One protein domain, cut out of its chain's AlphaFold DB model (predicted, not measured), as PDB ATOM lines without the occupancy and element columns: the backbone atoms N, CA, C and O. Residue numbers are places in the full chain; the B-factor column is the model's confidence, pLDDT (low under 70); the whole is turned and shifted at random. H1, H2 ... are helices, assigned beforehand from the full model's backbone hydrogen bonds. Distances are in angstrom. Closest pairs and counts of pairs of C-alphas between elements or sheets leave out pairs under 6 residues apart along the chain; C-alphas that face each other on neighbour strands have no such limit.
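This is residues 8 to 73 of the 74 residues of an uncharacterized protein of Seriola lalandi dorsalis (UniProt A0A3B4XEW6). A flat, open frame of chain: the longest helix, H1, and the shorter H2 make a hairpin joined by a long loop, after which the chain swings out through H3 and back to H4, both clear of the other helices. Residues 50 to 55 stick out. The printed part has 66 residues with four named helices, H1 to H4 in order, and no named strand; it is all helix, though under half of its residues are in named elements. It is loose, with a radius of gyration of the C-alphas of 15.5 A and spans of 44 by 33 by 10 A.

H1, residues 9 to 20, touches H2, residues 34 to 39, with residues 17 to 20 alone; their closest C-alphas, Leu 20 and Leu 36, are 5.2 A apart. This helical hairpin runs opposite ways at a shallow tilt of 7 degrees. H3, residues 48 to 52, and H4, residues 64 to 72, touch no helix. In H1, H2, H3 and H4 every O i to N i+4 pair is within hydrogen-bond range.

H1 spans 16.5 A from C-alpha 9 at (31.382, -19.639, 31.171); H4 spans 12.3 A, ending at C-alpha 72 at (12.986, -44.762, 55.895).

The farthest C-alphas, Ala 8 and Ala 66, are 44.6 A apart. The links H1 to H2 and H3 to H4 are long. The printed part has no cut, and no printed residue is under 70 in pLDDT.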
ATOM      1  N   ALA A   8      29.170 -16.146  30.004       87.19
ATOM      2  CA  ALA A   8      28.389 -17.318  30.407       87.19
ATOM      3  C   ALA A   8      29.222 -18.450  31.047       87.19
ATOM      4  O   ALA A   8      28.689 -19.257  31.809       87.19
ATOM      5  N   MET A   9      30.526 -18.511  30.774       89.81
ATOM      6  CA  MET A   9      31.382 -19.639  31.171       89.81
ATOM      7  C   MET A   9      31.538 -19.803  32.696       89.81
ATOM      8  O   MET A   9      31.445 -20.932  33.182       89.81
ATOM      9  N   PRO A  10      31.697 -18.728  33.498       89.81
ATOM     10  CA  PRO A  10      31.708 -18.852  34.957       89.81
ATOM     11  C   PRO A  10      30.387 -19.387  35.528       89.81
ATOM     12  O   PRO A  10      30.396 -20.165  36.482       89.81
ATOM     13  N   MET A  11      29.252 -18.995  34.938       91.56
ATOM     14  CA  MET A  11      27.931 -19.464  35.363       91.56
ATOM     15  C   MET A  11      27.769 -20.958  35.079       91.56
ATOM     16  O   MET A  11      27.357 -21.700  35.967       91.56
ATOM     17  N   GLN A  12      28.152 -21.405  33.880       92.19
ATOM     18  CA  GLN A  12      28.137 -22.819  33.514       92.19
ATOM     19  C   GLN A  12      28.988 -23.659  34.468       92.19
ATOM     20  O   GLN A  12      28.482 -24.618  35.046       92.19
ATOM     21  N   ARG A  13      30.237 -23.245  34.721       92.31
ATOM     22  CA  ARG A  13      31.131 -23.955  35.647       92.31
ATOM     23  C   ARG A  13      30.519 -24.081  37.042       92.31
ATOM     24  O   ARG A  13      30.595 -25.138  37.660       92.31
ATOM     25  N   ARG A  14      29.882 -23.018  37.543       93.62
ATOM     26  CA  ARG A  14      29.216 -23.046  38.853       93.62
ATOM     27  C   ARG A  14      28.043 -24.029  38.881       93.62
ATOM     28  O   ARG A  14      27.869 -24.715  39.884       93.62
ATOM     29  N   MET A  15      27.255 -24.096  37.808       95.25
ATOM     30  CA  MET A  15      26.157 -25.060  37.694       95.25
ATOM     31  C   MET A  15      26.681 -26.497  37.667       95.25
ATOM     32  O   MET A  15      26.202 -27.325  38.434       95.25
ATOM     33  N   GLU A  16      27.697 -26.774  36.850       95.06
ATOM     34  CA  GLU A  16      28.321 -28.098  36.753       95.06
ATOM     35  C   GLU A  16      28.877 -28.553  38.106       95.06
ATOM     36  O   GLU A  16      28.536 -29.635  38.579       95.06
ATOM     37  N   MET A  17      29.638 -27.694  38.792       95.56
ATOM     38  CA  MET A  17      30.138 -27.991  40.138       95.56
ATOM     39  C   MET A  17      29.004 -28.255  41.136       95.56
ATOM     40  O   MET A  17      29.104 -29.179  41.938       95.56
ATOM     41  N   GLY A  18      27.922 -27.471  41.081       95.44
ATOM     42  CA  GLY A  18      26.774 -27.629  41.974       95.44
ATOM     43  C   GLY A  18      25.978 -28.915  41.738       95.44
ATOM     44  O   GLY A  18      25.430 -29.473  42.686       95.44
ATOM     45  N   ILE A  19      25.920 -29.400  40.496       95.12
ATOM     46  CA  ILE A  19      25.321 -30.698  40.163       95.12
ATOM     47  C   ILE A  19      26.229 -31.825  40.663       95.12
ATOM     48  O   ILE A  19      25.771 -32.742  41.345       95.12
ATOM     49  N   LEU A  20      27.529 -31.740  40.373       95.06
ATOM     50  CA  LEU A  20      28.500 -32.777  40.723       95.06
ATOM     51  C   LEU A  20      28.709 -32.910  42.237       95.06
ATOM     52  O   LEU A  20      28.962 -34.013  42.715       95.06
ATOM     53  N   SER A  21      28.534 -31.831  43.006       93.88
ATOM     54  CA  SER A  21      28.609 -31.863  44.472       93.88
ATOM     55  C   SER A  21      27.415 -32.545  45.146       93.88
ATOM     56  O   SER A  21      27.452 -32.776  46.347       93.88
ATOM     57  N   GLN A  22      26.331 -32.813  44.415       92.12
ATOM     58  CA  GLN A  22      25.127 -33.457  44.956       92.12
ATOM     59  C   GLN A  22      25.085 -34.964  44.682       92.12
ATOM     60  O   GLN A  22      24.168 -35.646  45.141       92.12
ATOM     61  N   VAL A  23      26.058 -35.498  43.938       89.94
ATOM     62  CA  VAL A  23      26.127 -36.923  43.610       89.94
ATOM     63  C   VAL A  23      26.421 -37.719  44.883       89.94
ATOM     64  O   VAL A  23      27.565 -37.833  45.317       89.94
ATOM     65  N   GLY A  24      25.368 -38.277  45.480       86.31
ATOM     66  CA  GLY A  24      25.430 -39.129  46.666       86.31
ATOM     67  C   GLY A  24      25.271 -40.614  46.339       86.31
ATOM     68  O   GLY A  24      24.616 -40.985  45.366       86.31
ATOM     69  N   ARG A  25      25.855 -41.474  47.181       84.56
ATOM     70  CA  ARG A  25      25.610 -42.926  47.176       84.56
ATOM     71  C   ARG A  25      24.504 -43.287  48.172       84.56
ATOM     72  O   ARG A  25      23.901 -42.418  48.805       84.56
ATOM     73  N   LEU A  26      24.211 -44.582  48.278       82.94
ATOM     74  CA  LEU A  26      23.302 -45.109  49.292       82.94
ATOM     75  C   LEU A  26      23.724 -44.656  50.704       82.94
ATOM     76  O   LEU A  26      24.910 -44.410  50.942       82.94
ATOM     77  N   PRO A  27      22.769 -44.542  51.647       82.69
ATOM     78  CA  PRO A  27      23.064 -44.151  53.020       82.69
ATOM     79  C   PRO A  27      24.172 -45.019  53.627       82.69
ATOM     80  O   PRO A  27      24.146 -46.243  53.506       82.69
ATOM     81  N   GLY A  28      25.150 -44.362  54.248       79.44
ATOM     82  CA  GLY A  28      26.295 -45.025  54.875       79.44
ATOM     83  C   GLY A  28      27.527 -45.152  53.998       79.44
ATOM     84  O   GLY A  28      28.589 -45.463  54.524       79.44
ATOM     85  N   LEU A  29      27.424 -44.863  52.699       81.94
ATOM     86  CA  LEU A  29      28.578 -44.816  51.809       81.94
ATOM     87  C   LEU A  29      28.908 -43.366  51.441       81.94
ATOM     88  O   LEU A  29      28.107 -42.718  50.757       81.94
ATOM     89  N   PRO A  30      30.082 -42.843  51.838       84.00
ATOM     90  CA  PRO A  30      30.517 -41.536  51.378       84.00
ATOM     91  C   PRO A  30      30.696 -41.550  49.855       84.00
ATOM     92  O   PRO A  30      31.127 -42.541  49.251       84.00
ATOM     93  N   SER A  31      30.332 -40.449  49.202       87.06
ATOM     94  CA  SER A  31      30.628 -40.253  47.783       87.06
ATOM     95  C   SER A  31      32.038 -39.699  47.637       87.06
ATOM     96  O   SER A  31      32.401 -38.739  48.312       87.06
ATOM     97  N   SER A  32      32.821 -40.281  46.731       86.44
ATOM     98  CA  SER A  32      34.151 -39.770  46.387       86.44
ATOM     99  C   SER A  32      34.098 -38.542  45.475       86.44
ATOM    100  O   SER A  32      35.131 -37.935  45.222       86.44
ATOM    101  N   HIS A  33      32.910 -38.175  44.968       91.69
ATOM    102  CA  HIS A  33      32.694 -37.024  44.087       91.69
ATOM    103  C   HIS A  33      33.691 -36.944  42.915       91.69
ATOM    104  O   HIS A  33      34.142 -35.859  42.557       91.69
ATOM    105  N   LEU A  34      34.014 -38.086  42.291       91.25
ATOM    106  CA  LEU A  34      35.020 -38.180  41.221       91.25
ATOM    107  C   LEU A  34      34.827 -37.107  40.144       91.25
ATOM    108  O   LEU A  34      35.762 -36.381  39.839       91.25
ATOM    109  N   GLY A  35      33.604 -36.937  39.632       93.56
ATOM    110  CA  GLY A  35      33.342 -35.928  38.601       93.56
ATOM    111  C   GLY A  35      33.634 -34.494  39.056       93.56
ATOM    112  O   GLY A  35      34.151 -33.699  38.277       93.56
ATOM    113  N   LEU A  36      33.357 -34.159  40.324       94.94
ATOM    114  CA  LEU A  36      33.713 -32.853  40.885       94.94
ATOM    115  C   LEU A  36      35.235 -32.692  40.961       94.94
ATOM    116  O   LEU A  36      35.746 -31.627  40.626       94.94
ATOM    117  N   ASN A  37      35.949 -33.743  41.367       92.81
ATOM    118  CA  ASN A  37      37.408 -33.730  41.433       92.81
ATOM    119  C   ASN A  37      38.041 -33.550  40.049       92.81
ATOM    120  O   ASN A  37      38.954 -32.738  39.934       92.81
ATOM    121  N   THR A  38      37.492 -34.182  39.006       94.50
ATOM    122  CA  THR A  38      37.930 -33.982  37.614       94.50
ATOM    123  C   THR A  38      37.709 -32.549  37.134       94.50
ATOM    124  O   THR A  38      38.601 -31.941  36.552       94.50
ATOM    125  N   VAL A  39      36.558 -31.934  37.430       93.88
ATOM    126  CA  VAL A  39      36.320 -30.517  37.072       93.88
ATOM    127  C   VAL A  39      37.272 -29.569  37.812       93.88
ATOM    128  O   VAL A  39      37.603 -28.494  37.307       93.88
ATOM    129  N   LEU A  40      37.712 -29.956  39.010       92.44
ATOM    130  CA  LEU A  40      38.680 -29.208  39.809       92.44
ATOM    131  C   LEU A  40      40.144 -29.527  39.461       92.44
ATOM    132  O   LEU A  40      41.022 -28.857  40.003       92.44
ATOM    133  N   GLY A  41      40.410 -30.505  38.587       92.31
ATOM    134  CA  GLY A  41      41.759 -30.953  38.223       92.31
ATOM    135  C   GLY A  41      42.522 -31.638  39.362       92.31
ATOM    136  O   GLY A  41      43.747 -31.622  39.383       92.31
ATOM    137  N   ARG A  42      41.815 -32.190  40.356       91.19
ATOM    138  CA  ARG A  42      42.432 -32.874  41.511       91.19
ATOM    139  C   ARG A  42      42.862 -34.305  41.200       91.19
ATOM    140  O   ARG A  42      43.628 -34.882  41.954       91.19
ATOM    141  N   ASP A  43      42.359 -34.872  40.114       91.38
ATOM    142  CA  ASP A  43      42.684 -36.208  39.615       91.38
ATOM    143  C   ASP A  43      44.032 -36.281  38.878       91.38
ATOM    144  O   ASP A  43      44.509 -37.373  38.576       91.38
ATOM    145  N   GLU A  44      44.668 -35.138  38.610       94.12
ATOM    146  CA  GLU A  44      45.953 -35.061  37.904       94.12
ATOM    147  C   GLU A  44      47.170 -35.173  38.836       94.12
ATOM    148  O   GLU A  44      48.298 -35.370  38.376       94.12
ATOM    149  N   THR A  45      46.966 -35.044  40.148       92.31
ATOM    150  CA  THR A  45      48.033 -35.004  41.154       92.31
ATOM    151  C   THR A  45      47.754 -35.978  42.288       92.31
ATOM    152  O   THR A  45      46.601 -36.204  42.629       92.31
ATOM    153  N   ILE A  46      48.812 -36.516  42.894       91.38
ATOM    154  CA  ILE A  46      48.733 -37.351  44.099       91.38
ATOM    155  C   ILE A  46      49.321 -36.541  45.248       91.38
ATOM    156  O   ILE A  46      50.479 -36.120  45.155       91.38
ATOM    157  N   ASP A  47      48.541 -36.323  46.304       89.50
ATOM    158  CA  ASP A  47      49.003 -35.639  47.510       89.50
ATOM    159  C   ASP A  47      49.447 -36.644  48.589       89.50
ATOM    160  O   ASP A  47      49.244 -37.858  48.492       89.50
ATOM    161  N   TRP A  48      50.084 -36.154  49.648       91.88
ATOM    162  CA  TRP A  48      50.547 -37.002  50.752       91.88
ATOM    163  C   TRP A  48      49.391 -37.734  51.461       91.88
ATOM    164  O   TRP A  48      49.586 -38.842  51.962       91.88
ATOM    165  N   GLU A  49      48.191 -37.147  51.479       88.94
ATOM    166  CA  GLU A  49      46.972 -37.731  52.059       88.94
ATOM    167  C   GLU A  49      46.535 -39.003  51.320       88.94
ATOM    168  O   GLU A  49      46.117 -39.979  51.950       88.94
ATOM    169  N   ASP A  50      46.698 -39.013  49.994       86.94
ATOM    170  CA  ASP A  50      46.403 -40.165  49.142       86.94
ATOM    171  C   ASP A  50      47.378 -41.313  49.420       86.94
ATOM    172  O   ASP A  50      46.991 -42.482  49.425       86.94
ATOM    173  N   TYR A  51      48.645 -40.986  49.696       89.62
ATOM    174  CA  TYR A  51      49.676 -41.973  50.016       89.62
ATOM    175  C   TYR A  51      49.509 -42.574  51.417       89.62
ATOM    176  O   TYR A  51      49.680 -43.780  51.596       89.62
ATOM    177  N   LEU A  52      49.193 -41.745  52.417       92.12
ATOM    178  CA  LEU A  52      49.048 -42.201  53.802       92.12
ATOM    179  C   LEU A  52      47.727 -42.929  54.066       92.12
ATOM    180  O   LEU A  52      47.623 -43.615  55.081       92.12
ATOM    181  N   GLY A  53      46.743 -42.801  53.171       84.25
ATOM    182  CA  GLY A  53      45.482 -43.530  53.255       84.25
ATOM    183  C   GLY A  53      44.682 -43.140  54.494       84.25
ATOM    184  O   GLY A  53      44.533 -43.937  55.423       84.25
ATOM    185  N   LEU A  54      44.170 -41.906  54.518       87.19
ATOM    186  CA  LEU A  54      43.360 -41.417  55.634       87.19
ATOM    187  C   LEU A  54      42.211 -42.395  55.962       87.19
ATOM    188  O   LEU A  54      41.573 -42.919  55.044       87.19
ATOM    189  N   PRO A  55      41.883 -42.614  57.251       85.94
ATOM    190  CA  PRO A  55      40.786 -43.504  57.644       85.94
ATOM    191  C   PRO A  55      39.447 -43.144  56.987       85.94
ATOM    192  O   PRO A  55      38.632 -44.019  56.715       85.94
ATOM    193  N   GLU A  56      39.240 -41.863  56.690       82.44
ATOM    194  CA  GLU A  56      38.048 -41.331  56.019       82.44
ATOM    195  C   GLU A  56      37.900 -41.820  54.570       82.44
ATOM    196  O   GLU A  56      36.782 -41.940  54.067       82.44
ATOM    197  N   ASN A  57      39.018 -42.156  53.920       81.81
ATOM    198  CA  ASN A  57      39.070 -42.669  52.551       81.81
ATOM    199  C   ASN A  57      39.017 -44.203  52.498       81.81
ATOM    200  O   ASN A  57      38.999 -44.784  51.412       81.81
ATOM    201  N   SER A  58      39.008 -44.873  53.654       82.56
ATOM    202  CA  SER A  58      38.984 -46.331  53.720       82.56
ATOM    203  C   SER A  58      37.602 -46.876  53.373       82.56
ATOM    204  O   SER A  58      36.574 -46.374  53.832       82.56
ATOM    205  N   GLU A  59      37.567 -47.947  52.583       81.50
ATOM    206  CA  GLU A  59      36.321 -48.648  52.297       81.50
ATOM    207  C   GLU A  59      35.801 -49.332  53.563       81.50
ATOM    208  O   GLU A  59      36.470 -50.171  54.168       81.50
ATOM    209  N   VAL A  60      34.581 -48.978  53.963       81.69
ATOM    210  CA  VAL A  60      33.903 -49.593  55.104       81.69
ATOM    211  C   VAL A  60      32.808 -50.509  54.580       81.69
ATOM    212  O   VAL A  60      31.946 -50.093  53.804       81.69
ATOM    213  N   ALA A  61      32.817 -51.761  55.031       83.06
ATOM    214  CA  ALA A  61      31.709 -52.669  54.793       83.06
ATOM    215  C   ALA A  61      30.486 -52.183  55.583       83.06
ATOM    216  O   ALA A  61      30.472 -52.205  56.814       83.06
ATOM    217  N   VAL A  62      29.459 -51.729  54.867       83.75
ATOM    218  CA  VAL A  62      28.213 -51.228  55.449       83.75
ATOM    219  C   VAL A  62      27.053 -52.088  54.964       83.75
ATOM    220  O   VAL A  62      26.900 -52.311  53.763       83.75
ATOM    221  N   ASP A  63      26.202 -52.536  55.891       89.88
ATOM    222  CA  ASP A  63      24.909 -53.123  55.540       89.88
ATOM    223  C   ASP A  63      23.986 -52.024  54.988       89.88
ATOM    224  O   ASP A  63      23.332 -51.279  55.728       89.88
ATOM    225  N   MET A  64      23.977 -51.901  53.658       87.12
ATOM    226  CA  MET A  64      23.223 -50.872  52.942       87.12
ATOM    227  C   MET A  64      21.724 -50.981  53.204       87.12
ATOM    228  O   MET A  64      21.038 -49.961  53.274       87.12
ATOM    229  N   ARG A  65      21.211 -52.206  53.354       88.50
ATOM    230  CA  ARG A  65      19.790 -52.439  53.588       88.50
ATOM    231  C   ARG A  65      19.403 -51.913  54.961       88.50
ATOM    232  O   ARG A  65      18.504 -51.084  55.033       88.50
ATOM    233  N   ALA A  66      20.130 -52.301  56.006       90.19
ATOM    234  CA  ALA A  66      19.859 -51.843  57.368       90.19
ATOM    235  C   ALA A  66      19.937 -50.309  57.504       90.19
ATOM    236  O   ALA A  66      19.155 -49.691  58.228       90.19
ATOM    237  N   GLN A  67      20.867 -49.664  56.793       89.06
ATOM    238  CA  GLN A  67      20.960 -48.200  56.758       89.06
ATOM    239  C   GLN A  67      19.770 -47.544  56.056       89.06
ATOM    240  O   GLN A  67      19.282 -46.500  56.495       89.06
ATOM    241  N   LEU A  68      19.308 -48.146  54.963       89.50
ATOM    242  CA  LEU A  68      18.165 -47.663  54.205       89.50
ATOM    243  C   LEU A  68      16.870 -47.841  55.004       89.50
ATOM    244  O   LEU A  68      16.095 -46.897  55.125       89.50
ATOM    245  N   GLU A  69      16.700 -48.999  55.634       92.62
ATOM    246  CA  GLU A  69      15.606 -49.311  56.555       92.62
ATOM    247  C   GLU A  69      15.543 -48.295  57.704       92.62
ATOM    248  O   GLU A  69      14.529 -47.622  57.884       92.62
ATOM    249  N   ARG A  70      16.676 -48.016  58.365       89.56
ATOM    250  CA  ARG A  70      16.770 -46.958  59.387       89.56
ATOM    251  C   ARG A  70      16.405 -45.569  58.857       89.56
ATOM    252  O   ARG A  70      15.764 -44.801  59.570       89.56
ATOM    253  N   LYS A  71      16.837 -45.220  57.642       87.62
ATOM    254  CA  LYS A  71      16.558 -43.907  57.039       87.62
ATOM    255  C   LYS A  71      15.072 -43.727  56.718       87.62
ATOM    256  O   LYS A  71      14.570 -42.613  56.844       87.62
ATOM    257  N   TYR A  72      14.397 -44.792  56.290       91.38
ATOM    258  CA  TYR A  72      12.986 -44.762  55.895       91.38
ATOM    259  C   TYR A  72      12.023 -45.257  56.986       91.38
ATOM    260  O   TYR A  72      10.813 -45.154  56.803       91.38
ATOM    261  N   GLY A  73      12.538 -45.724  58.127       88.81
ATOM    262  CA  GLY A  73      11.746 -46.165  59.277       88.81
ATOM    263  C   GLY A  73      10.988 -47.474  59.049       88.81
ATOM    264  O   GLY A  73       9.906 -47.635  59.613       88.81
TER     265      GLY A  73